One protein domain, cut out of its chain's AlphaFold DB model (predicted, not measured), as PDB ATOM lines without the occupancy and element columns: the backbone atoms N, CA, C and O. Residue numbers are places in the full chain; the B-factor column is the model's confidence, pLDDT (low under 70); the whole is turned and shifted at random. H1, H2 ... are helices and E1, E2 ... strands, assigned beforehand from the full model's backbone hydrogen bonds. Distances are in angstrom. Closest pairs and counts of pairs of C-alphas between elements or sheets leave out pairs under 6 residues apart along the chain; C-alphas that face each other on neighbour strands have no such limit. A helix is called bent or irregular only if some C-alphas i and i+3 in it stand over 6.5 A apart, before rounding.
ATOM      1  N   GLN A   2      37.949 -37.342   1.494       65.12
ATOM      2  CA  GLN A   2      37.133 -38.570   1.419       65.12
ATOM      3  C   GLN A   2      35.719 -38.413   2.003       65.12
ATOM      4  O   GLN A   2      34.775 -38.986   1.472       65.12
ATOM      5  N   SER A   3      35.557 -37.601   3.050       66.06
ATOM      6  CA  SER A   3      34.246 -37.240   3.605       66.06
ATOM      7  C   SER A   3      33.387 -36.486   2.584       66.06
ATOM      8  O   SER A   3      32.250 -36.867   2.343       66.06
ATOM      9  N   GLU A   4      33.943 -35.481   1.909       69.75
ATOM     10  CA  GLU A   4      33.250 -34.725   0.849       69.75
ATOM     11  C   GLU A   4      32.794 -35.622  -0.311       69.75
ATOM     12  O   GLU A   4      31.657 -35.505  -0.757       69.75
ATOM     13  N   LEU A   5      33.641 -36.563  -0.750       73.31
ATOM     14  CA  LEU A   5      33.294 -37.564  -1.770       73.31
ATOM     15  C   LEU A   5      32.197 -38.531  -1.309       73.31
ATOM     16  O   LEU A   5      31.368 -38.953  -2.112       73.31
ATOM     17  N   PHE A   6      32.174 -38.908  -0.032       75.75
ATOM     18  CA  PHE A   6      31.082 -39.709   0.514       75.75
ATOM     19  C   PHE A   6      29.772 -38.913   0.491       75.75
ATOM     20  O   PHE A   6      28.759 -39.395  -0.015       75.75
ATOM     21  N   PHE A   7      29.798 -37.670   0.977       72.56
ATOM     22  CA  PHE A   7      28.604 -36.834   1.064       72.56
ATOM     23  C   PHE A   7      28.075 -36.370  -0.296       72.56
ATOM     24  O   PHE A   7      26.865 -36.219  -0.433       72.56
ATOM     25  N   SER A   8      28.921 -36.242  -1.323       75.62
ATOM     26  CA  SER A   8      28.466 -35.930  -2.685       75.62
ATOM     27  C   SER A   8      27.597 -37.027  -3.306       75.62
ATOM     28  O   SER A   8      26.857 -36.755  -4.245       75.62
ATOM     29  N   HIS A   9      27.677 -38.257  -2.789       75.94
ATOM     30  CA  HIS A   9      26.857 -39.395  -3.214       75.94
ATOM     31  C   HIS A   9      25.851 -39.831  -2.132       75.94
ATOM     32  O   HIS A   9      25.076 -40.771  -2.326       75.94
ATOM     33  N   PHE A  10      25.858 -39.171  -0.970       80.62
ATOM     34  CA  PHE A  10      24.969 -39.493   0.135       80.62
ATOM     35  C   PHE A  10      23.608 -38.827  -0.072       80.62
ATOM     36  O   PHE A  10      23.388 -37.667   0.271       80.62
ATOM     37  N   HIS A  11      22.657 -39.602  -0.583       83.19
ATOM     38  CA  HIS A  11      21.255 -39.206  -0.654       83.19
ATOM     39  C   HIS A  11      20.495 -39.869   0.485       83.19
ATOM     40  O   HIS A  11      20.243 -41.068   0.439       83.19
ATOM     41  N   ILE A  12      20.123 -39.123   1.524       85.00
ATOM     42  CA  ILE A  12      19.444 -39.719   2.685       85.00
ATOM     43  C   ILE A  12      18.107 -40.387   2.312       85.00
ATOM     44  O   ILE A  12      17.684 -41.348   2.946       85.00
ATOM     45  N   GLU A  13      17.474 -39.929   1.234       83.50
ATOM     46  CA  GLU A  13      16.208 -40.450   0.706       83.50
ATOM     47  C   GLU A  13      16.297 -41.907   0.248       83.50
ATOM     48  O   GLU A  13      15.280 -42.594   0.195       83.50
ATOM     49  N   GLN A  14      17.504 -42.397  -0.054       88.44
ATOM     50  CA  GLN A  14      17.704 -43.788  -0.457       88.44
ATOM     51  C   GLN A  14      17.357 -44.771   0.673       88.44
ATOM     52  O   GLN A  14      17.013 -45.922   0.417       88.44
ATOM     53  N   PHE A  15      17.385 -44.320   1.931       89.88
ATOM     54  CA  PHE A  15      17.074 -45.143   3.096       89.88
ATOM     55  C   PHE A  15      15.574 -45.120   3.427       89.88
ATOM     56  O   PHE A  15      15.159 -44.753   4.526       89.88
ATOM     57  N   THR A  16      14.742 -45.539   2.473       87.75
ATOM     58  CA  THR A  16      13.273 -45.436   2.560       87.75
ATOM     59  C   THR A  16      12.655 -46.195   3.736       87.75
ATOM     60  O   THR A  16      11.582 -45.823   4.190       87.75
ATOM     61  N   GLN A  17      13.322 -47.224   4.263       92.88
ATOM     62  CA  GLN A  17      12.861 -48.022   5.408       92.88
ATOM     63  C   GLN A  17      13.605 -47.703   6.715       92.88
ATOM     64  O   GLN A  17      13.475 -48.439   7.694       92.88
ATOM     65  N   LEU A  18      14.405 -46.631   6.759       94.25
ATOM     66  CA  LEU A  18      15.198 -46.302   7.942       94.25
ATOM     67  C   LEU A  18      14.301 -45.913   9.117       94.25
ATOM     68  O   LEU A  18      13.596 -44.907   9.072       94.25
ATOM     69  N   GLN A  19      14.373 -46.696  10.191       94.50
ATOM     70  CA  GLN A  19      13.610 -46.443  11.416       94.50
ATOM     71  C   GLN A  19      14.429 -45.776  12.518       94.50
ATOM     72  O   GLN A  19      13.855 -45.146  13.407       94.50
ATOM     73  N   SER A  20      15.754 -45.899  12.465       94.94
ATOM     74  CA  SER A  20      16.659 -45.363  13.475       94.94
ATOM     75  C   SER A  20      17.864 -44.722  12.814       94.94
ATOM     76  O   SER A  20      18.523 -45.355  11.991       94.94
ATOM     77  N   LEU A  21      18.166 -43.488  13.205       93.00
ATOM     78  CA  LEU A  21      19.357 -42.771  12.779       93.00
ATOM     79  C   LEU A  21      20.129 -42.298  14.005       93.00
ATOM     80  O   LEU A  21      19.585 -41.634  14.888       93.00
ATOM     81  N   THR A  22      21.416 -42.625  14.047       91.12
ATOM     82  CA  THR A  22      22.347 -42.099  15.042       91.12
ATOM     83  C   THR A  22      23.492 -41.412  14.323       91.12
ATOM     84  O   THR A  22      24.202 -42.030  13.535       91.12
ATOM     85  N   LEU A  23      23.645 -40.123  14.584       87.88
ATOM     86  CA  LEU A  23      24.714 -39.294  14.056       87.88
ATOM     87  C   LEU A  23      25.803 -39.191  15.126       87.88
ATOM     88  O   LEU A  23      25.547 -38.661  16.204       87.88
ATOM     89  N   ILE A  24      26.997 -39.711  14.837       84.50
ATOM     90  CA  ILE A  24      28.124 -39.756  15.780       84.50
ATOM     91  C   ILE A  24      29.272 -38.927  15.219       84.50
ATOM     92  O   ILE A  24      29.724 -39.194  14.110       84.50
ATOM     93  N   ASN A  25      29.755 -37.947  15.987       78.25
ATOM     94  CA  ASN A  25      30.933 -37.136  15.635       78.25
ATOM     95  C   ASN A  25      30.862 -36.494  14.230       78.25
ATOM     96  O   ASN A  25      31.874 -36.354  13.546       78.25
ATOM     97  N   ILE A  26      29.665 -36.093  13.796       78.00
ATOM     98  CA  ILE A  26      29.452 -35.449  12.494       78.00
ATOM     99  C   ILE A  26      29.875 -33.970  12.559       78.00
ATOM    100  O   ILE A  26      29.613 -33.268  13.541       78.00
ATOM    101  N   GLU A  27      30.559 -33.490  11.518       76.56
ATOM    102  CA  GLU A  27      30.920 -32.075  11.379       76.56
ATOM    103  C   GLU A  27      29.700 -31.206  11.052       76.56
ATOM    104  O   GLU A  27      28.754 -31.653  10.404       76.56
ATOM    105  N   ASN A  28      29.730 -29.939  11.476       75.62
ATOM    106  CA  ASN A  28      28.596 -29.019  11.326       75.62
ATOM    107  C   ASN A  28      28.170 -28.822   9.874       75.62
ATOM    108  O   ASN A  28      26.978 -28.819   9.584       75.62
ATOM    109  N   THR A  29      29.141 -28.720   8.970       77.69
ATOM    110  CA  THR A  29      28.907 -28.596   7.529       77.69
ATOM    111  C   THR A  29      28.029 -29.731   7.009       77.69
ATOM    112  O   THR A  29      27.138 -29.485   6.211       77.69
ATOM    113  N   PHE A  30      28.192 -30.960   7.511       81.50
ATOM    114  CA  PHE A  30      27.370 -32.106   7.110       81.50
ATOM    115  C   PHE A  30      26.003 -32.152   7.793       81.50
ATOM    116  O   PHE A  30      25.048 -32.659   7.205       81.50
ATOM    117  N   LEU A  31      25.866 -31.599   9.001       81.38
ATOM    118  CA  LEU A  31      24.563 -31.485   9.665       81.38
ATOM    119  C   LEU A  31      23.596 -30.618   8.852       81.38
ATOM    120  O   LEU A  31      22.422 -30.966   8.741       81.38
ATOM    121  N   GLU A  32      24.093 -29.548   8.232       81.81
ATOM    122  CA  GLU A  32      23.303 -28.682   7.348       81.81
ATOM    123  C   GLU A  32      22.779 -29.421   6.106       81.81
ATOM    124  O   GLU A  32      21.709 -29.085   5.605       81.81
ATOM    125  N   PHE A  33      23.459 -30.479   5.649       82.25
ATOM    126  CA  PHE A  33      22.972 -31.333   4.558       82.25
ATOM    127  C   PHE A  33      22.037 -32.447   5.046       82.25
ATOM    128  O   PHE A  33      21.020 -32.730   4.413       82.25
ATOM    129  N   ILE A  34      22.356 -33.101   6.167       86.25
ATOM    130  CA  ILE A  34      21.604 -34.262   6.667       86.25
ATOM    131  C   ILE A  34      20.256 -33.833   7.254       86.25
ATOM    132  O   ILE A  34      19.218 -34.392   6.894       86.25
ATOM    133  N   LEU A  35      20.266 -32.856   8.169       86.44
ATOM    134  CA  LEU A  35      19.118 -32.550   9.022       86.44
ATOM    135  C   LEU A  35      17.890 -32.070   8.234       86.44
ATOM    136  O   LEU A  35      16.814 -32.617   8.474       86.44
ATOM    137  N   PRO A  36      17.995 -31.155   7.248       85.06
ATOM    138  CA  PRO A  36      16.826 -30.714   6.483       85.06
ATOM    139  C   PRO A  36      16.118 -31.835   5.721       85.06
ATOM    140  O   PRO A  36      14.917 -31.764   5.461       85.06
ATOM    141  N   ASN A  37      16.857 -32.888   5.375       87.06
ATOM    142  CA  ASN A  37      16.334 -34.005   4.609       87.06
ATOM    143  C   ASN A  37      15.752 -35.128   5.491       87.06
ATOM    144  O   ASN A  37      15.164 -36.065   4.955       87.06
ATOM    145  N   LEU A  38      15.832 -35.037   6.827       88.81
ATOM    146  CA  LEU A  38      15.278 -36.061   7.724       88.81
ATOM    147  C   LEU A  38      13.759 -36.216   7.602       88.81
ATOM    148  O   LEU A  38      13.244 -37.314   7.782       88.81
ATOM    149  N   ASN A  39      13.038 -35.154   7.239       87.00
ATOM    150  CA  ASN A  39      11.595 -35.232   6.992       87.00
ATOM    151  C   ASN A  39      11.221 -36.173   5.844       87.00
ATOM    152  O   ASN A  39      10.077 -36.605   5.767       87.00
ATOM    153  N   ARG A  40      12.166 -36.480   4.946       87.81
ATOM    154  CA  ARG A  40      11.948 -37.418   3.839       87.81
ATOM    155  C   ARG A  40      11.975 -38.877   4.311       87.81
ATOM    156  O   ARG A  40      11.544 -39.771   3.589       87.81
ATOM    157  N   LEU A  41      12.435 -39.127   5.539       90.06
ATOM    158  CA  LEU A  41      12.464 -40.442   6.171       90.06
ATOM    159  C   LEU A  41      11.150 -40.717   6.918       90.06
ATOM    160  O   LEU A  41      11.072 -40.645   8.145       90.06
ATOM    161  N   ASN A  42      10.104 -41.081   6.178       88.00
ATOM    162  CA  ASN A  42       8.749 -41.301   6.715       88.00
ATOM    163  C   ASN A  42       8.655 -42.416   7.778       88.00
ATOM    164  O   ASN A  42       7.705 -42.473   8.564       88.00
ATOM    165  N   HIS A  43       9.636 -43.318   7.805       91.62
ATOM    166  CA  HIS A  43       9.702 -44.429   8.752       91.62
ATOM    167  C   HIS A  43      10.589 -44.143   9.965       91.62
ATOM    168  O   HIS A  43      10.633 -44.972  10.870       91.62
ATOM    169  N   LEU A  44      11.245 -42.979  10.031       94.25
ATOM    170  CA  LEU A  44      12.136 -42.643  11.135       94.25
ATOM    171  C   LEU A  44      11.330 -42.516  12.434       94.25
ATOM    172  O   LEU A  44      10.380 -41.738  12.538       94.25
ATOM    173  N   ARG A  45      11.681 -43.333  13.427       95.19
ATOM    174  CA  ARG A  45      11.065 -43.361  14.766       95.19
ATOM    175  C   ARG A  45      12.078 -43.109  15.873       95.19
ATOM    176  O   ARG A  45      11.668 -42.804  16.989       95.19
ATOM    177  N   SER A  46      13.367 -43.238  15.587       94.81
ATOM    178  CA  SER A  46      14.445 -42.983  16.532       94.81
ATOM    179  C   SER A  46      15.472 -42.048  15.914       94.81
ATOM    180  O   SER A  46      15.970 -42.304  14.817       94.81
ATOM    181  N   PHE A  47      15.783 -40.967  16.623       93.00
ATOM    182  CA  PHE A  47      16.846 -40.049  16.245       93.00
ATOM    183  C   PHE A  47      17.765 -39.777  17.433       93.00
ATOM    184  O   PHE A  47      17.316 -39.467  18.541       93.00
ATOM    185  N   SER A  48      19.066 -39.871  17.188       89.38
ATOM    186  CA  SER A  48      20.092 -39.530  18.161       89.38
ATOM    187  C   SER A  48      21.224 -38.774  17.485       89.38
ATOM    188  O   SER A  48      21.693 -39.159  16.414       89.38
ATOM    189  N   PHE A  49      21.677 -37.710  18.132       85.44
ATOM    190  CA  PHE A  49      22.947 -37.071  17.835       85.44
ATOM    191  C   PHE A  49      23.819 -37.240  19.076       85.44
ATOM    192  O   PHE A  49      23.402 -36.864  20.172       85.44
ATOM    193  N   ASP A  50      24.986 -37.859  18.917       76.50
ATOM    194  CA  ASP A  50      25.910 -38.120  20.016       76.50
ATOM    195  C   ASP A  50      27.343 -37.740  19.625       76.50
ATOM    196  O   ASP A  50      27.731 -37.705  18.453       76.50
ATOM    197  N   THR A  51      28.145 -37.452  20.639       66.19
ATOM    198  CA  THR A  51      29.582 -37.228  20.508       66.19
ATOM    199  C   THR A  51      30.308 -38.123  21.494       66.19
ATOM    200  O   THR A  51      29.861 -38.293  22.632       66.19
ATOM    201  N   THR A  52      31.435 -38.697  21.073       66.88
ATOM    202  CA  THR A  52      32.246 -39.544  21.955       66.88
ATOM    203  C   THR A  52      32.843 -38.724  23.102       66.88
ATOM    204  O   THR A  52      33.088 -37.524  22.956       66.88
ATOM    205  N   GLU A  53      33.078 -39.357  24.256       63.16
ATOM    206  CA  GLU A  53      33.636 -38.677  25.438       63.16
ATOM    207  C   GLU A  53      34.986 -38.010  25.132       63.16
ATOM    208  O   GLU A  53      35.179 -36.845  25.481       63.16
ATOM    209  N   ASP A  54      35.848 -38.680  24.362       59.44
ATOM    210  CA  ASP A  54      37.124 -38.124  23.893       59.44
ATOM    211  C   ASP A  54      36.930 -36.820  23.112       59.44
ATOM    212  O   ASP A  54      37.638 -35.833  23.315       59.44
ATOM    213  N   TYR A  55      35.908 -36.771  22.254       57.06
ATOM    214  CA  TYR A  55      35.610 -35.591  21.452       57.06
ATOM    215  C   TYR A  55      35.120 -34.422  22.319       57.06
ATOM    216  O   TYR A  55      35.478 -33.271  22.071       57.06
ATOM    217  N   ARG A  56      34.340 -34.707  23.372       62.97
ATOM    218  CA  ARG A  56      33.865 -33.695  24.334       62.97
ATOM    219  C   ARG A  56      35.011 -33.096  25.148       62.97
ATOM    220  O   ARG A  56      34.980 -31.903  25.442       62.97
ATOM    221  N   MET A  57      36.007 -33.907  25.512       56.81
ATOM    222  CA  MET A  57      37.168 -33.445  26.279       56.81
ATOM    223  C   MET A  57      38.117 -32.584  25.444       56.81
ATOM    224  O   MET A  57      38.681 -31.617  25.956       56.81
ATOM    225  N   ILE A  58      38.285 -32.919  24.164       56.84
ATOM    226  CA  ILE A  58      39.253 -32.258  23.282       56.84
ATOM    227  C   ILE A  58      38.663 -30.993  22.645       56.84
ATOM    228  O   ILE A  58      39.379 -30.013  22.437       56.84
ATOM    229  N   ASN A  59      37.362 -30.977  22.347       57.75
ATOM    230  CA  ASN A  59      36.752 -29.910  21.564       57.75
ATOM    231  C   ASN A  59      35.694 -29.146  22.361       57.75
ATOM    232  O   ASN A  59      34.540 -29.556  22.395       57.75
ATOM    233  N   LYS A  60      36.063 -27.995  22.941       62.19
ATOM    234  CA  LYS A  60      35.159 -27.127  23.725       62.19
ATOM    235  C   LYS A  60      33.924 -26.639  22.949       62.19
ATOM    236  O   LYS A  60      32.927 -26.292  23.579       62.19
ATOM    237  N   ASP A  61      33.944 -26.696  21.617       67.75
ATOM    238  CA  ASP A  61      32.830 -26.270  20.763       67.75
ATOM    239  C   ASP A  61      31.759 -27.354  20.579       67.75
ATOM    240  O   ASP A  61      30.764 -27.131  19.885       67.75
ATOM    241  N   TYR A  62      31.904 -28.530  21.208       69.81
ATOM    242  CA  TYR A  62      30.914 -29.607  21.101       69.81
ATOM    243  C   TYR A  62      29.497 -29.130  21.467       69.81
ATOM    244  O   TYR A  62      28.536 -29.470  20.776       69.81
ATOM    245  N   ARG A  63      29.369 -28.270  22.489       71.81
ATOM    246  CA  ARG A  63      28.092 -27.677  22.929       71.81
ATOM    247  C   ARG A  63      27.416 -26.852  21.830       71.81
ATOM    248  O   ARG A  63      26.197 -26.912  21.656       71.81
ATOM    249  N   LEU A  64      28.213 -26.106  21.063       73.94
ATOM    250  CA  LEU A  64      27.737 -25.283  19.952       73.94
ATOM    251  C   LEU A  64      27.121 -26.163  18.856       73.94
ATOM    252  O   LEU A  64      26.030 -25.868  18.373       73.94
ATOM    253  N   ARG A  65      27.765 -27.292  18.536       73.94
ATOM    254  CA  ARG A  65      27.273 -28.246  17.527       73.94
ATOM    255  C   ARG A  65      25.931 -28.854  17.908       73.94
ATOM    256  O   ARG A  65      25.014 -28.904  17.095       73.94
ATOM    257  N   PHE A  66      25.787 -29.264  19.165       75.38
ATOM    258  CA  PHE A  66      24.511 -29.754  19.687       75.38
ATOM    259  C   PHE A  66      23.405 -28.697  19.609       75.38
ATOM    260  O   PHE A  66      22.268 -29.015  19.261       75.38
ATOM    261  N   THR A  67      23.743 -27.439  19.896       75.94
ATOM    262  CA  THR A  67      22.794 -26.321  19.841       75.94
ATOM    263  C   THR A  67      22.352 -26.040  18.405       75.94
ATOM    264  O   THR A  67      21.160 -25.870  18.157       75.94
ATOM    265  N   GLN A  68      23.280 -26.077  17.447       77.75
ATOM    266  CA  GLN A  68      22.982 -25.944  16.019       77.75
ATOM    267  C   GLN A  68      22.140 -27.114  15.501       77.75
ATOM    268  O   GLN A  68      21.110 -26.885  14.873       77.75
ATOM    269  N   CYS A  69      22.510 -28.357  15.834       80.81
ATOM    270  CA  CYS A  69      21.727 -29.541  15.485       80.81
ATOM    271  C   CYS A  69      20.288 -29.422  15.999       80.81
ATOM    272  O   CYS A  69      19.342 -29.666  15.251       80.81
ATOM    273  N   LYS A  70      20.119 -29.006  17.260       81.00
ATOM    274  CA  LYS A  70      18.805 -28.744  17.852       81.00
ATOM    275  C   LYS A  70      18.061 -27.664  17.068       81.00
ATOM    276  O   LYS A  70      16.924 -27.891  16.680       81.00
ATOM    277  N   SER A  71      18.691 -26.520  16.808       81.31
ATOM    278  CA  SER A  71      18.062 -25.407  16.085       81.31
ATOM    279  C   SER A  71      17.555 -25.832  14.702       81.31
ATOM    280  O   SER A  71      16.395 -25.594  14.378       81.31
ATOM    281  N   ILE A  72      18.373 -26.545  13.923       79.31
ATOM    282  CA  ILE A  72      17.977 -27.036  12.596       79.31
ATOM    283  C   ILE A  72      16.844 -28.065  12.715       79.31
ATOM    284  O   ILE A  72      15.859 -27.995  11.984       79.31
ATOM    285  N   LEU A  73      16.936 -28.998  13.666       82.75
ATOM    286  CA  LEU A  73      15.895 -30.002  13.893       82.75
ATOM    287  C   LEU A  73      14.547 -29.354  14.261       82.75
ATOM    288  O   LEU A  73      13.517 -29.742  13.714       82.75
ATOM    289  N   LEU A  74      14.548 -28.341  15.130       80.38
ATOM    290  CA  LEU A  74      13.339 -27.609  15.523       80.38
ATOM    291  C   LEU A  74      12.751 -26.784  14.375       80.38
ATOM    292  O   LEU A  74      11.536 -26.781  14.188       80.38
ATOM    293  N   ASN A  75      13.603 -26.110  13.603       77.31
ATOM    294  CA  ASN A  75      13.162 -25.203  12.546       77.31
ATOM    295  C   ASN A  75      12.724 -25.941  11.283       77.31
ATOM    296  O   ASN A  75      11.838 -25.476  10.568       77.31
ATOM    297  N   THR A  76      13.356 -27.073  10.982       78.69
ATOM    298  CA  THR A  76      13.172 -27.748   9.698       78.69
ATOM    299  C   THR A  76      12.350 -29.019   9.827       78.69
ATOM    300  O   THR A  76      11.656 -29.367   8.879       78.69
ATOM    301  N   CYS A  77      12.365 -29.705  10.974       79.31
ATOM    302  CA  CYS A  77      11.851 -31.074  11.089       79.31
ATOM    303  C   CYS A  77      10.603 -31.223  11.972       79.31
ATOM    304  O   CYS A  77      10.430 -32.246  12.631       79.31
ATOM    305  N   THR A  78       9.702 -30.240  11.986       79.38
ATOM    306  CA  THR A  78       8.505 -30.246  12.853       79.38
ATOM    307  C   THR A  78       7.620 -31.484  12.673       79.38
ATOM    308  O   THR A  78       7.179 -32.070  13.661       79.38
ATOM    309  N   ASN A  79       7.413 -31.939  11.433       81.88
ATOM    310  CA  ASN A  79       6.637 -33.151  11.137       81.88
ATOM    311  C   ASN A  79       7.330 -34.434  11.612       81.88
ATOM    312  O   ASN A  79       6.665 -35.389  11.999       81.88
ATOM    313  N   LEU A  80       8.664 -34.468  11.603       87.38
ATOM    314  CA  LEU A  80       9.410 -35.604  12.129       87.38
ATOM    315  C   LEU A  80       9.235 -35.727  13.647       87.38
ATOM    316  O   LEU A  80       9.098 -36.839  14.151       87.38
ATOM    317  N   LEU A  81       9.204 -34.609  14.377       88.12
ATOM    318  CA  LEU A  81       9.102 -34.621  15.841       88.12
ATOM    319  C   LEU A  81       7.867 -35.378  16.343       88.12
ATOM    320  O   LEU A  81       7.967 -36.128  17.313       88.12
ATOM    321  N   SER A  82       6.732 -35.250  15.653       89.38
ATOM    322  CA  SER A  82       5.469 -35.873  16.068       89.38
ATOM    323  C   SER A  82       5.418 -37.385  15.876       89.38
ATOM    324  O   SER A  82       4.606 -38.042  16.522       89.38
ATOM    325  N   GLN A  83       6.299 -37.959  15.049       91.62
ATOM    326  CA  GLN A  83       6.380 -39.406  14.813       91.62
ATOM    327  C   GLN A  83       7.518 -40.099  15.578       91.62
ATOM    328  O   GLN A  83       7.560 -41.334  15.630       91.62
ATOM    329  N   LEU A  84       8.450 -39.341  16.164       94.00
ATOM    330  CA  LEU A  84       9.565 -39.916  16.910       94.00
ATOM    331  C   LEU A  84       9.070 -40.591  18.193       94.00
ATOM    332  O   LEU A  84       8.378 -40.000  19.013       94.00
ATOM    333  N   LYS A  85       9.485 -41.846  18.371       96.25
ATOM    334  CA  LYS A  85       9.304 -42.640  19.591       96.25
ATOM    335  C   LYS A  85      10.509 -42.539  20.516       96.25
ATOM    336  O   LYS A  85      10.355 -42.713  21.724       96.25
TER     337      LYS A  85
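AT A GLANCE: This is residues 2 to 85 of the 168 residues of the protein "Hypothetical protein" of Rotaria sp. Silwood2 (UniProt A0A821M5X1). A small ribbon of two parallel strands, E1 and E2, has two long helices, H2 and H4, side by side over one of its faces and running the opposite way to the strands. H3 lies out at one end, between E2 and H4 along the chain, short H5 lies at the other end of the helix pair, and H1 is set off to one side, joined by the long stretch of residues 8 to 19. The printed part has 84 residues, with five named helices and two named strands in the order H1 E1 H2 E2 H3 H4 H5, and is mostly helix. It is compact, with a radius of gyration of the C-alphas of 13.1 A, and spans 36 by 30 by 20 A.

IN THESE COORDINATES: E1, residues 20 to 24, is 13.0 A long and begins at C-alpha 20 at (16.659, -45.363, 13.475). E2, residues 46 to 50, is 12.9 A long. H2, residues 28 to 40, is 20.1 A long and is irregular, but only just: C-alphas 36 and 39 are 6.9 A apart. H4, residues 62 to 76, is 21.2 A long. H1, residues 2 to 7, is 8.7 A long and begins at C-alpha 2 at (37.133, -38.570, 1.419). H3, residues 53 to 58, is 8.8 A long. H5, residues 78 to 81, is 5.3 A long and ends at C-alpha 81 at (9.102, -34.621, 15.841).

HOW THE PARTS SIT: E1 and E2 are parallel neighbours at 6 degrees, with N 23 and O 48 at 2.8 A and N 48 and O 21 at 2.9 A, within hydrogen-bond range. E1, H2 and E2 form a strand-helix-strand unit, two parallel neighbour strands with a helix between them along the chain, and its crossover is right-handed. The closest C-alphas of E2 and H4, those of Phe 49 and Phe 66, are 7.7 A apart. H2 and H4 touch at a shallow tilt of 30 degrees, the same way; their closest C-alphas, those of Pro 36 and Thr 76, are 5.7 A apart. H2 and H5 only just touch, with 3 pairs of C-alphas within 8 A, H2 with residues 38 to 39 alone; the closest C-alphas are those of Asn 39 and Leu 80, 5.6 A apart. H4 and H5 meet only through their link. H3 and H4 are close but not clearly touching, the closest C-alphas being those of Arg 56 and Tyr 62, 6.0 A apart. H1 and H2 are close but not clearly touching, the closest C-alphas being those of Phe 7 and Phe 30, 7.8 A apart. H1 and H4 are apart. Every O i to N i+4 pair is within hydrogen-bond range in H1, H3 and H4; in H2 4 of 9 are, beside 6 of 10 O i to N i+3 pairs, and H5 is too short for an O i to N i+4 pair.

THE WHOLE: The two C-alphas farthest apart, those of Asn 42 and Ile 58, are 35.9 A apart. The printed part has no cut. The link from H1 to E1, 12 residues, is long; the other links are tight. The mean pLDDT of the printed part is 80.4, and residues 2 to 4 and 51 to 62 are under 70.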